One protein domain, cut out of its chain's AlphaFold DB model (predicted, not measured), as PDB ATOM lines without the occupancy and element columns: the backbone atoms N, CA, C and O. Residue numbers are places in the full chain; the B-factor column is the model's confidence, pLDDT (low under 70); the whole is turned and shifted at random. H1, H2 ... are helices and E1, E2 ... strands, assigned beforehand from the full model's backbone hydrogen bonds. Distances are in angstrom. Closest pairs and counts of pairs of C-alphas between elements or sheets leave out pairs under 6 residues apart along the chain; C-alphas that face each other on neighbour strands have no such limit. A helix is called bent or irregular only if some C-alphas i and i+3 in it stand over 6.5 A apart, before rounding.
ATOM      1  N   ALA A 722     -91.840 -54.651  20.522       79.19
ATOM      2  CA  ALA A 722     -91.980 -55.617  21.621       79.19
ATOM      3  C   ALA A 722     -91.509 -55.052  22.970       79.19
ATOM      4  O   ALA A 722     -92.097 -55.358  24.002       79.19
ATOM      5  N   ASN A 723     -90.496 -54.185  22.940       75.25
ATOM      6  CA  ASN A 723     -89.962 -53.453  24.088       75.25
ATOM      7  C   ASN A 723     -90.821 -52.234  24.488       75.25
ATOM      8  O   ASN A 723     -90.357 -51.402  25.253       75.25
ATOM      9  N   ARG A 724     -92.060 -52.123  23.978       81.56
ATOM     10  CA  ARG A 724     -92.995 -51.002  24.201       81.56
ATOM     11  C   ARG A 724     -92.539 -49.654  23.625       81.56
ATOM     12  O   ARG A 724     -93.256 -48.671  23.793       81.56
ATOM     13  N   GLU A 725     -91.438 -49.598  22.875       84.75
ATOM     14  CA  GLU A 725     -91.127 -48.421  22.064       84.75
ATOM     15  C   GLU A 725     -92.170 -48.270  20.950       84.75
ATOM     16  O   GLU A 725     -92.629 -49.252  20.360       84.75
ATOM     17  N   TRP A 726     -92.571 -47.043  20.650       89.88
ATOM     18  CA  TRP A 726     -93.617 -46.757  19.685       89.88
ATOM     19  C   TRP A 726     -93.314 -45.507  18.866       89.88
ATOM     20  O   TRP A 726     -92.614 -44.588  19.290       89.88
ATOM     21  N   ALA A 727     -93.889 -45.467  17.669       92.69
ATOM     22  CA  ALA A 727     -93.860 -44.306  16.793       92.69
ATOM     23  C   ALA A 727     -95.251 -44.059  16.209       92.69
ATOM     24  O   ALA A 727     -95.894 -44.984  15.712       92.69
ATOM     25  N   PHE A 728     -95.694 -42.804  16.242       93.88
ATOM     26  CA  PHE A 728     -96.938 -42.327  15.649       93.88
ATOM     27  C   PHE A 728     -96.619 -41.213  14.655       93.88
ATOM     28  O   PHE A 728     -96.125 -40.157  15.042       93.88
ATOM     29  N   PHE A 729     -96.872 -41.435  13.369       93.62
ATOM     30  CA  PHE A 729     -96.391 -40.541  12.314       93.62
ATOM     31  C   PHE A 729     -97.376 -40.402  11.154       93.62
ATOM     32  O   PHE A 729     -98.199 -41.275  10.885       93.62
ATOM     33  N   THR A 730     -97.272 -39.289  10.436       91.19
ATOM     34  CA  THR A 730     -98.054 -38.978   9.232       91.19
ATOM     35  C   THR A 730     -97.259 -39.286   7.959       91.19
ATOM     36  O   THR A 730     -96.025 -39.246   7.990       91.19
ATOM     37  N   PRO A 731     -97.907 -39.519   6.800       84.62
ATOM     38  CA  PRO A 731     -97.192 -39.679   5.529       84.62
ATOM     39  C   PRO A 731     -96.340 -38.467   5.124       84.62
ATOM     40  O   PRO A 731     -95.331 -38.632   4.446       84.62
ATOM     41  N   ALA A 732     -96.718 -37.260   5.561       82.31
ATOM     42  CA  ALA A 732     -95.945 -36.033   5.342       82.31
ATOM     43  C   ALA A 732     -94.679 -35.945   6.218       82.31
ATOM     44  O   ALA A 732     -93.868 -35.037   6.062       82.31
ATOM     45  N   GLY A 733     -94.512 -36.889   7.144       88.62
ATOM     46  CA  GLY A 733     -93.312 -37.089   7.937       88.62
ATOM     47  C   GLY A 733     -93.325 -36.469   9.329       88.62
ATOM     48  O   GLY A 733     -92.378 -36.685  10.073       88.62
ATOM     49  N   TYR A 734     -94.393 -35.766   9.715       91.25
ATOM     50  CA  TYR A 734     -94.577 -35.302  11.094       91.25
ATOM     51  C   TYR A 734     -94.879 -36.472  12.019       91.25
ATOM     52  O   TYR A 734     -95.681 -37.334  11.647       91.25
ATOM     53  N   TYR A 735     -94.273 -36.486  13.203       92.69
ATOM     54  CA  TYR A 735     -94.394 -37.610  14.123       92.69
ATOM     55  C   TYR A 735     -94.327 -37.224  15.601       92.69
ATOM     56  O   TYR A 735     -93.976 -36.105  15.967       92.69
ATOM     57  N   ALA A 736     -94.674 -38.191  16.441       89.06
ATOM     58  CA  ALA A 736     -94.334 -38.288  17.848       89.06
ATOM     59  C   ALA A 736     -93.864 -39.722  18.112       89.06
ATOM     60  O   ALA A 736     -94.318 -40.654  17.444       89.06
ATOM     61  N   ALA A 737     -92.951 -39.909  19.052       86.81
ATOM     62  CA  ALA A 737     -92.396 -41.222  19.349       86.81
ATOM     63  C   ALA A 737     -91.951 -41.309  20.813       86.81
ATOM     64  O   ALA A 737     -91.605 -40.278  21.392       86.81
ATOM     65  N   SER A 738     -91.874 -42.524  21.360       80.81
ATOM     66  CA  SER A 738     -91.231 -42.796  22.657       80.81
ATOM     67  C   SER A 738     -89.709 -42.676  22.586       80.81
ATOM     68  O   SER A 738     -89.179 -42.706  21.487       80.81
ATOM     69  N   ALA A 739     -88.973 -42.591  23.692       74.94
ATOM     70  CA  ALA A 739     -87.535 -42.293  23.773       74.94
ATOM     71  C   ALA A 739     -86.641 -42.870  22.650       74.94
ATOM     72  O   ALA A 739     -85.814 -42.131  22.112       74.94
ATOM     73  N   ASN A 740     -86.834 -44.121  22.214       78.44
ATOM     74  CA  ASN A 740     -86.111 -44.723  21.080       78.44
ATOM     75  C   ASN A 740     -86.979 -44.961  19.829       78.44
ATOM     76  O   ASN A 740     -86.485 -45.395  18.788       78.44
ATOM     77  N   GLY A 741     -88.264 -44.630  19.890       85.62
ATOM     78  CA  GLY A 741     -89.249 -44.744  18.822       85.62
ATOM     79  C   GLY A 741     -88.886 -44.032  17.508       85.62
ATOM     80  O   GLY A 741     -89.245 -44.504  16.430       85.62
ATOM     81  N   ASP A 742     -88.118 -42.938  17.560       86.19
ATOM     82  CA  ASP A 742     -87.615 -42.214  16.376       86.19
ATOM     83  C   ASP A 742     -86.485 -42.952  15.631       86.19
ATOM     84  O   ASP A 742     -86.089 -42.553  14.533       86.19
ATOM     85  N   SER A 743     -85.988 -44.045  16.215       84.50
ATOM     86  CA  SER A 743     -85.052 -44.981  15.588       84.50
ATOM     87  C   SER A 743     -85.770 -46.171  14.940       84.50
ATOM     88  O   SER A 743     -85.164 -46.893  14.156       84.50
ATOM     89  N   LEU A 744     -87.072 -46.365  15.198       88.12
ATOM     90  CA  LEU A 744     -87.845 -47.490  14.653       88.12
ATOM     91  C   LEU A 744     -88.206 -47.315  13.175       88.12
ATOM     92  O   LEU A 744     -88.687 -48.263  12.552       88.12
ATOM     93  N   PHE A 745     -88.041 -46.118  12.606       91.25
ATOM     94  CA  PHE A 745     -88.443 -45.816  11.235       91.25
ATOM     95  C   PHE A 745     -87.625 -44.680  10.605       91.25
ATOM     96  O   PHE A 745     -86.850 -43.978  11.251       91.25
ATOM     97  N   GLY A 746     -87.817 -44.492   9.302       91.69
ATOM     98  CA  GLY A 746     -87.213 -43.408   8.537       91.69
ATOM     99  C   GLY A 746     -87.620 -43.460   7.072       91.69
ATOM    100  O   GLY A 746     -88.516 -44.217   6.687       91.69
ATOM    101  N   TRP A 747     -86.951 -42.670   6.239       91.25
ATOM    102  CA  TRP A 747     -87.283 -42.533   4.824       91.25
ATOM    103  C   TRP A 747     -86.221 -43.142   3.923       91.25
ATOM    104  O   TRP A 747     -85.045 -42.792   3.968       91.25
ATOM    105  N   HIS A 748     -86.666 -44.052   3.069       90.56
ATOM    106  CA  HIS A 748     -85.884 -44.653   2.009       90.56
ATOM    107  C   HIS A 748     -86.020 -43.834   0.725       90.56
ATOM    108  O   HIS A 748     -87.127 -43.600   0.241       90.56
ATOM    109  N   VAL A 749     -84.895 -43.450   0.134       90.19
ATOM    110  CA  VAL A 749     -84.836 -42.696  -1.118       90.19
ATOM    111  C   VAL A 749     -84.129 -43.544  -2.168       90.19
ATOM    112  O   VAL A 749     -82.924 -43.801  -2.085       90.19
ATOM    113  N   ASN A 750     -84.895 -43.976  -3.171       88.38
ATOM    114  CA  ASN A 750     -84.370 -44.673  -4.343       88.38
ATOM    115  C   ASN A 750     -83.416 -43.761  -5.127       88.38
ATOM    116  O   ASN A 750     -83.627 -42.558  -5.210       88.38
ATOM    117  N   ARG A 751     -82.377 -44.316  -5.754       87.56
ATOM    118  CA  ARG A 751     -81.379 -43.527  -6.518       87.56
ATOM    119  C   ARG A 751     -81.111 -44.066  -7.925       87.56
ATOM    120  O   ARG A 751     -80.222 -43.579  -8.621       87.56
ATOM    121  N   GLY A 752     -81.936 -45.017  -8.368       84.31
ATOM    122  CA  GLY A 752     -81.722 -45.768  -9.605       84.31
ATOM    123  C   GLY A 752     -80.823 -46.981  -9.374       84.31
ATOM    124  O   GLY A 752     -80.191 -47.094  -8.335       84.31
ATOM    125  N   LEU A 753     -80.779 -47.909 -10.331       82.50
ATOM    126  CA  LEU A 753     -80.088 -49.191 -10.133       82.50
ATOM    127  C   LEU A 753     -78.572 -49.045  -9.923       82.50
ATOM    128  O   LEU A 753     -77.996 -49.813  -9.165       82.50
ATOM    129  N   GLU A 754     -77.939 -48.037 -10.527       85.56
ATOM    130  CA  GLU A 754     -76.480 -47.833 -10.456       85.56
ATOM    131  C   GLU A 754     -75.985 -47.233  -9.131       85.56
ATOM    132  O   GLU A 754     -74.784 -47.052  -8.950       85.56
ATOM    133  N   LEU A 755     -76.890 -46.874  -8.217       86.88
ATOM    134  CA  LEU A 755     -76.555 -46.293  -6.920       86.88
ATOM    135  C   LEU A 755     -77.395 -46.965  -5.840       86.88
ATOM    136  O   LEU A 755     -78.613 -47.053  -5.974       86.88
ATOM    137  N   LEU A 756     -76.774 -47.377  -4.733       86.25
ATOM    138  CA  LEU A 756     -77.545 -47.853  -3.585       86.25
ATOM    139  C   LEU A 756     -78.488 -46.754  -3.086       86.25
ATOM    140  O   LEU A 756     -78.132 -45.565  -3.120       86.25
ATOM    141  N   PRO A 757     -79.693 -47.136  -2.639       89.56
ATOM    142  CA  PRO A 757     -80.610 -46.187  -2.041       89.56
ATOM    143  C   PRO A 757     -80.024 -45.614  -0.753       89.56
ATOM    144  O   PRO A 757     -79.161 -46.213  -0.109       89.56
ATOM    145  N   GLN A 758     -80.523 -44.449  -0.366       88.06
ATOM    146  CA  GLN A 758     -80.204 -43.851   0.923       88.06
ATOM    147  C   GLN A 758     -81.355 -44.075   1.893       88.06
ATOM    148  O   GLN A 758     -82.521 -44.081   1.503       88.06
ATOM    149  N   PHE A 759     -81.014 -44.254   3.162       89.75
ATOM    150  CA  PHE A 759     -81.980 -44.293   4.244       89.75
ATOM    151  C   PHE A 759     -81.680 -43.167   5.226       89.75
ATOM    152  O   PHE A 759     -80.528 -42.960   5.615       89.75
ATOM    153  N   PHE A 760     -82.724 -42.441   5.602       90.88
ATOM    154  CA  PHE A 760     -82.659 -41.327   6.530       90.88
ATOM    155  C   PHE A 760     -83.525 -41.659   7.752       90.88
ATOM    156  O   PHE A 760     -84.750 -41.545   7.656       90.88
ATOM    157  N   PRO A 761     -82.921 -42.097   8.873       90.31
ATOM    158  CA  PRO A 761     -83.638 -42.343  10.125       90.31
ATOM    159  C   PRO A 761     -84.412 -41.108  10.588       90.31
ATOM    160  O   PRO A 761     -83.941 -39.982  10.394       90.31
ATOM    161  N   ALA A 762     -85.566 -41.305  11.231       92.31
ATOM    162  CA  ALA A 762     -86.408 -40.190  11.657       92.31
ATOM    163  C   ALA A 762     -85.717 -39.267  12.672       92.31
ATOM    164  O   ALA A 762     -85.844 -38.046  12.561       92.31
ATOM    165  N   ALA A 763     -84.877 -39.834  13.542       85.94
ATOM    166  CA  ALA A 763     -84.031 -39.105  14.487       85.94
ATOM    167  C   ALA A 763     -83.232 -37.936  13.861       85.94
ATOM    168  O   ALA A 763     -83.028 -36.915  14.516       85.94
ATOM    169  N   ARG A 764     -82.841 -38.020  12.576       88.94
ATOM    170  CA  ARG A 764     -82.105 -36.947  11.870       88.94
ATOM    171  C   ARG A 764     -82.902 -35.658  11.688       88.94
ATOM    172  O   ARG A 764     -82.315 -34.596  11.497       88.94
ATOM    173  N   PHE A 765     -84.228 -35.753  11.722       89.94
ATOM    174  CA  PHE A 765     -85.150 -34.649  11.450       89.94
ATOM    175  C   PHE A 765     -85.930 -34.214  12.689       89.94
ATOM    176  O   PHE A 765     -86.848 -33.399  12.575       89.94
ATOM    177  N   ARG A 766     -85.563 -34.738  13.865       86.06
ATOM    178  CA  ARG A 766     -86.244 -34.533  15.147       86.06
ATOM    179  C   ARG A 766     -86.610 -33.072  15.399       86.06
ATOM    180  O   ARG A 766     -87.783 -32.765  15.571       86.06
ATOM    181  N   ARG A 767     -85.641 -32.155  15.277       81.50
ATOM    182  CA  ARG A 767     -85.833 -30.709  15.525       81.50
ATOM    183  C   ARG A 767     -86.878 -30.034  14.622       81.50
ATOM    184  O   ARG A 767     -87.275 -28.905  14.896       81.50
ATOM    185  N   ARG A 768     -87.298 -30.667  13.519       85.12
ATOM    186  CA  ARG A 768     -88.250 -30.101  12.544       85.12
ATOM    187  C   ARG A 768     -89.539 -30.909  12.405       85.12
ATOM    188  O   ARG A 768     -90.595 -30.308  12.206       85.12
ATOM    189  N   LEU A 769     -89.455 -32.238  12.460       89.50
ATOM    190  CA  LEU A 769     -90.563 -33.147  12.148       89.50
ATOM    191  C   LEU A 769     -91.184 -33.815  13.378       89.50
ATOM    192  O   LEU A 769     -92.342 -34.231  13.303       89.50
ATOM    193  N   GLU A 770     -90.486 -33.878  14.513       87.06
ATOM    194  CA  GLU A 770     -91.118 -34.321  15.752       87.06
ATOM    195  C   GLU A 770     -92.013 -33.206  16.299       87.06
ATOM    196  O   GLU A 770     -91.547 -32.178  16.789       87.06
ATOM    197  N   ARG A 771     -93.329 -33.391  16.185       86.38
ATOM    198  CA  ARG A 771     -94.347 -32.406  16.561       86.38
ATOM    199  C   ARG A 771     -95.458 -33.038  17.393       86.38
ATOM    200  O   ARG A 771     -96.597 -33.126  16.924       86.38
ATOM    201  N   PRO A 772     -95.189 -33.462  18.643       82.94
ATOM    202  CA  PRO A 772     -96.215 -34.084  19.471       82.94
ATOM    203  C   PRO A 772     -97.405 -33.147  19.721       82.94
ATOM    204  O   PRO A 772     -98.540 -33.597  19.781       82.94
ATOM    205  N   ASP A 773     -97.180 -31.831  19.777       78.00
ATOM    206  CA  ASP A 773     -98.223 -30.799  19.868       78.00
ATOM    207  C   ASP A 773     -99.213 -30.788  18.687       78.00
ATOM    208  O   ASP A 773    -100.367 -30.387  18.855       78.00
ATOM    209  N   VAL A 774     -98.767 -31.236  17.512       86.44
ATOM    210  CA  VAL A 774     -99.589 -31.430  16.312       86.44
ATOM    211  C   VAL A 774    -100.234 -32.814  16.339       86.44
ATOM    212  O   VAL A 774    -101.431 -32.941  16.081       86.44
ATOM    213  N   MET A 775     -99.466 -33.850  16.682       89.81
ATOM    214  CA  MET A 775     -99.939 -35.236  16.657       89.81
ATOM    215  C   MET A 775    -101.106 -35.482  17.625       89.81
ATOM    216  O   MET A 775    -102.082 -36.109  17.220       89.81
ATOM    217  N   THR A 776    -101.088 -34.903  18.834       87.31
ATOM    218  CA  THR A 776    -102.201 -35.000  19.811       87.31
ATOM    219  C   THR A 776    -103.514 -34.382  19.319       87.31
ATOM    220  O   THR A 776    -104.582 -34.619  19.881       87.31
ATOM    221  N   ARG A 777    -103.469 -33.538  18.281       88.12
ATOM    222  CA  ARG A 777    -104.642 -32.865  17.707       88.12
ATOM    223  C   ARG A 777    -105.161 -33.561  16.455       88.12
ATOM    224  O   ARG A 777    -106.262 -33.242  16.014       88.12
ATOM    225  N   LEU A 778    -104.406 -34.499  15.888       88.69
ATOM    226  CA  LEU A 778    -104.604 -34.977  14.523       88.69
ATOM    227  C   LEU A 778    -106.006 -35.553  14.267       88.69
ATOM    228  O   LEU A 778    -106.659 -35.148  13.306       88.69
ATOM    229  N   LEU A 779    -106.489 -36.457  15.129       88.69
ATOM    230  CA  LEU A 779    -107.813 -37.074  14.952       88.69
ATOM    231  C   LEU A 779    -108.964 -36.131  15.318       88.69
ATOM    232  O   LEU A 779    -110.010 -36.147  14.671       88.69
ATOM    233  N   ARG A 780    -108.775 -35.275  16.325       87.12
ATOM    234  CA  ARG A 780    -109.771 -34.269  16.717       87.12
ATOM    235  C   ARG A 780    -110.003 -33.241  15.610       87.12
ATOM    236  O   ARG A 780    -111.151 -32.925  15.307       87.12
ATOM    237  N   GLU A 781    -108.922 -32.758  15.002       86.94
ATOM    238  CA  GLU A 781    -108.938 -31.745  13.937       86.94
ATOM    239  C   GLU A 781    -109.197 -32.347  12.542       86.94
ATOM    240  O   GLU A 781    -109.387 -31.620  11.566       86.94
ATOM    241  N   GLY A 782    -109.185 -33.677  12.414       84.44
ATOM    242  CA  GLY A 782    -109.503 -34.400  11.179       84.44
ATOM    243  C   GLY A 782    -108.419 -34.376  10.099       84.44
ATOM    244  O   GLY A 782    -108.505 -35.136   9.138       84.44
ATOM    245  N   SER A 783    -107.398 -33.523  10.229       85.00
ATOM    246  CA  SER A 783    -106.311 -33.408   9.256       85.00
ATOM    247  C   SER A 783    -105.037 -32.823   9.852       85.00
ATOM    248  O   SER A 783    -105.075 -32.023  10.790       85.00
ATOM    249  N   LEU A 784    -103.900 -33.158   9.236       87.00
ATOM    250  CA  LEU A 784    -102.595 -32.608   9.602       87.00
ATOM    251  C   LEU A 784    -102.545 -31.080   9.435       87.00
ATOM    252  O   LEU A 784    -102.025 -30.384  10.299       87.00
ATOM    253  N   GLU A 785    -103.115 -30.536   8.356       82.50
ATOM    254  CA  GLU A 785    -103.114 -29.086   8.108       82.50
ATOM    255  C   GLU A 785    -103.934 -28.303   9.143       82.50
ATOM    256  O   GLU A 785    -103.578 -27.178   9.501       82.50
ATOM    257  N   ALA A 786    -105.055 -28.859   9.614       84.62
ATOM    258  CA  ALA A 786    -105.833 -28.256  10.694       84.62
ATOM    259  C   ALA A 786    -105.091 -28.361  12.036       84.62
ATOM    260  O   ALA A 786    -104.982 -27.361  12.745       84.62
ATOM    261  N   ALA A 787    -104.483 -29.516  12.324       87.81
ATOM    262  CA  ALA A 787    -103.668 -29.716  13.519       87.81
ATOM    263  C   ALA A 787    -102.458 -28.764  13.581       87.81
ATOM    264  O   ALA A 787    -102.210 -28.163  14.625       87.81
ATOM    265  N   LEU A 788    -101.759 -28.550  12.459       86.69
ATOM    266  CA  LEU A 788    -100.646 -27.597  12.350       86.69
ATOM    267  C   LEU A 788    -101.089 -26.152  12.609       86.69
ATOM    268  O   LEU A 788    -100.402 -25.428  13.321       86.69
ATOM    269  N   ARG A 789    -102.245 -25.738  12.069       83.81
ATOM    270  CA  ARG A 789    -102.813 -24.397  12.309       83.81
ATOM    271  C   ARG A 789    -103.272 -24.197  13.752       83.81
ATOM    272  O   ARG A 789    -103.225 -23.076  14.250       83.81
ATOM    273  N   GLY A 790    -103.753 -25.260  14.395       80.88
ATOM    274  CA  GLY A 790    -104.177 -25.246  15.795       80.88
ATOM    275  C   GLY A 790    -103.019 -25.272  16.799       80.88
ATOM    276  O   GLY A 790    -103.236 -24.987  17.977       80.88
ATOM    277  N   ALA A 791    -101.806 -25.612  16.357       80.75
ATOM    278  CA  ALA A 791    -100.600 -25.639  17.175       80.75
ATOM    279  C   ALA A 791     -99.888 -24.268  17.210       80.75
ATOM    280  O   ALA A 791     -99.995 -23.459  16.288       80.75
ATOM    281  N   ALA A 792     -99.144 -23.985  18.283       61.62
ATOM    282  CA  ALA A 792     -98.417 -22.722  18.422       61.62
ATOM    283  C   ALA A 792     -97.222 -22.651  17.445       61.62
ATOM    284  O   ALA A 792     -96.454 -23.602  17.333       61.62
ATOM    285  N   GLY A 793     -97.031 -21.508  16.771       61.19
ATOM    286  CA  GLY A 793     -95.776 -21.206  16.064       61.19
ATOM    287  C   GLY A 793     -95.631 -21.666  14.606       61.19
ATOM    288  O   GLY A 793     -94.498 -21.798  14.155       61.19
ATOM    289  N   GLY A 794     -96.702 -21.867  13.825       54.28
ATOM    290  CA  GLY A 794     -96.541 -22.180  12.394       54.28
ATOM    291  C   GLY A 794     -97.654 -21.673  11.482       54.28
ATOM    292  O   GLY A 794     -98.791 -22.132  11.566       54.28
ATOM    293  N   ALA A 795     -97.313 -20.789  10.539       51.28
ATOM    294  CA  ALA A 795     -98.046 -20.742   9.277       51.28
ATOM    295  C   ALA A 795     -97.778 -22.070   8.543       51.28
ATOM    296  O   ALA A 795     -96.625 -22.509   8.537       51.28
ATOM    297  N   PRO A 796     -98.789 -22.735   7.961       58.47
ATOM    298  CA  PRO A 796     -98.564 -23.995   7.268       58.47
ATOM    299  C   PRO A 796     -97.664 -23.750   6.047       58.47
ATOM    300  O   PRO A 796     -98.095 -23.159   5.058       58.47
ATOM    301  N   GLU A 797     -96.400 -24.173   6.135       69.75
ATOM    302  CA  GLU A 797     -95.583 -24.443   4.949       69.75
ATOM    303  C   GLU A 797     -96.216 -25.619   4.186       69.75
ATOM    304  O   GLU A 797     -96.977 -26.406   4.757       69.75
ATOM    305  N   ASP A 798     -95.931 -25.742   2.889       72.56
ATOM    306  CA  ASP A 798     -96.429 -26.880   2.120       72.56
ATOM    307  C   ASP A 798     -95.785 -28.170   2.644       72.56
ATOM    308  O   ASP A 798     -94.610 -28.444   2.397       72.56
ATOM    309  N   THR A 799     -96.561 -28.961   3.386       76.19
ATOM    310  CA  THR A 799     -96.103 -30.189   4.051       76.19
ATOM    311  C   THR A 799     -95.517 -31.206   3.073       76.19
ATOM    312  O   THR A 799     -94.686 -32.019   3.470       76.19
ATOM    313  N   SER A 800     -95.886 -31.128   1.790       72.00
ATOM    314  CA  SER A 800     -95.337 -31.987   0.739       72.00
ATOM    315  C   SER A 800     -93.905 -31.620   0.316       72.00
ATOM    316  O   SER A 800     -93.200 -32.469  -0.228       72.00
ATOM    317  N   GLU A 801     -93.444 -30.397   0.600       76.94
ATOM    318  CA  GLU A 801     -92.100 -29.910   0.250       76.94
ATOM    319  C   GLU A 801     -91.118 -29.940   1.433       76.94
ATOM    320  O   GLU A 801     -89.903 -29.917   1.229       76.94
ATOM    321  N   VAL A 802     -91.621 -30.034   2.672       84.31
ATOM    322  CA  VAL A 802     -90.786 -29.978   3.884       84.31
ATOM    323  C   VAL A 802     -89.775 -31.123   3.922       84.31
ATOM    324  O   VAL A 802     -88.577 -30.866   4.010       84.31
ATOM    325  N   LEU A 803     -90.231 -32.376   3.842       87.00
ATOM    326  CA  LEU A 803     -89.349 -33.539   3.956       87.00
ATOM    327  C   LEU A 803     -88.289 -33.602   2.833       87.00
ATOM    328  O   LEU A 803     -87.118 -33.771   3.171       87.00
ATOM    329  N   PRO A 804     -88.624 -33.422   1.536       85.38
ATOM    330  CA  PRO A 804     -87.612 -33.347   0.479       85.38
ATOM    331  C   PRO A 804     -86.540 -32.283   0.740       85.38
ATOM    332  O   PRO A 804     -85.355 -32.591   0.661       85.38
ATOM    333  N   ARG A 805     -86.936 -31.067   1.149       86.56
ATOM    334  CA  ARG A 805     -85.991 -29.988   1.482       86.56
ATOM    335  C   ARG A 805     -85.071 -30.364   2.647       86.56
ATOM    336  O   ARG A 805     -83.893 -30.029   2.634       86.56
ATOM    337  N   LEU A 806     -85.600 -31.040   3.669       89.69
ATOM    338  CA  LEU A 806     -84.807 -31.486   4.817       89.69
ATOM    339  C   LEU A 806     -83.834 -32.617   4.447       89.69
ATOM    340  O   LEU A 806     -82.706 -32.638   4.938       89.69
ATOM    341  N   ILE A 807     -84.246 -33.539   3.573       89.62
ATOM    342  CA  ILE A 807     -83.368 -34.583   3.027       89.62
ATOM    343  C   ILE A 807     -82.203 -33.943   2.265       89.62
ATOM    344  O   ILE A 807     -81.056 -34.311   2.509       89.62
ATOM    345  N   ASP A 808     -82.475 -32.943   1.425       86.75
ATOM    346  CA  ASP A 808     -81.438 -32.207   0.691       86.75
ATOM    347  C   ASP A 808     -80.497 -31.423   1.608       86.75
ATOM    348  O   ASP A 808     -79.299 -31.328   1.347       86.75
ATOM    349  N   ALA A 809     -81.017 -30.909   2.723       89.56
ATOM    350  CA  ALA A 809     -80.220 -30.227   3.735       89.56
ATOM    351  C   ALA A 809     -79.379 -31.176   4.610       89.56
ATOM    352  O   ALA A 809     -78.538 -30.705   5.377       89.56
ATOM    353  N   THR A 810     -79.593 -32.496   4.536       91.44
ATOM    354  CA  THR A 810     -78.899 -33.457   5.402       91.44
ATOM    355  C   THR A 810     -77.413 -33.536   5.030       91.44
ATOM    356  O   THR A 810     -77.092 -33.846   3.879       91.44
TER     357      THR A 810
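AT A GLANCE: This is residues 722 to 810 of the 1207 residues of an uncharacterized protein of Planctomycetes bacterium (UniProt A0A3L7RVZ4). Two small antiparallel hairpins, E1 with E2 and E3 with E4, stand at different places round a middle where E2 and H1 lie nearest the mean of the C-alphas. At one end of the longest axis H2, H3 and H4 make a small group of short helices; at the other end the loop of the E3 and E4 hairpin sticks out with residues 751 to 756, while H5 runs along one side, near H1. The printed part has 89 residues with four named strands and five named helices, in the order E1 E2 E3 E4 H1 H2 H3 H4 H5 along the chain; helices hold 33 and strands 16 of the 89 printed residues, and the class is mixed, helices and strands. It is only just compact, close to loose, with a radius of gyration of the C-alphas of 14.1 A, and spans 44 by 35 by 21 A.

IN THESE COORDINATES: E1 is residues 726 to 729, with C-alpha 726 at (-93.617, -46.757, 19.685), and E2 is residues 735 to 737. E3, residues 745 to 749, is 13.2 A long, and E4 is residues 758 to 761. H1, residues 762 to 769, is 8.2 A long and irregular: C-alphas 764 and 767 are 8.1 A apart. H2 is residues 772 to 775, H3 residues 778 to 781, and H4 residues 784 to 790, 9.7 A long. H5, residues 799 to 808, is 15.2 A long and ends with C-alpha 808 at (-81.438, -32.207, 0.691); it is only just irregular, C-alphas 800 and 803 being 7.0 A apart.

HOW THE PARTS SIT: E1 and E2 form an antiparallel hairpin at 173 degrees, with N 728 and O 736 within hydrogen-bond range at 2.8 A. E3 and E4 form another at 157 degrees, with N 747 and O 760 at 2.8 A and N 758 and O 749 at 3.0 A. The closest C-alphas of E3 and H1 are those of Gly 746 and Ala 762, 4.6 A apart; those of E2 and H2 are Ala 736 and Pro 772, 4.9 A. H2 touches H4, closest at the C-alphas of Val 774 and Ala 787, 5.2 A. H3 and H4 touch only at the corner, closest at the C-alphas of Leu 778 and Ala 787, 5.4 A. H1 and H5 are close but not clearly touching, with the C-alphas of Phe 765 and Leu 806 closest at 7.4 A, at a steep tilt of 54 degrees, opposite ways. In H4 every O i to N i+4 pair is within hydrogen-bond range, in H5 4 of 6 and in H1 1 of 4, with 3 of 5 O i to N i+3 pairs in H1; H2 and H3 are too short for an O i to N i+4 pair.

THE WHOLE: The two C-alphas farthest apart are those of Glu 754 and Arg 780, 45.1 A. The printed part has no cut, and no link between named elements is long. The mean pLDDT of the printed part is 84.3; residues 792 to 797, between H4 and H5, are under 70.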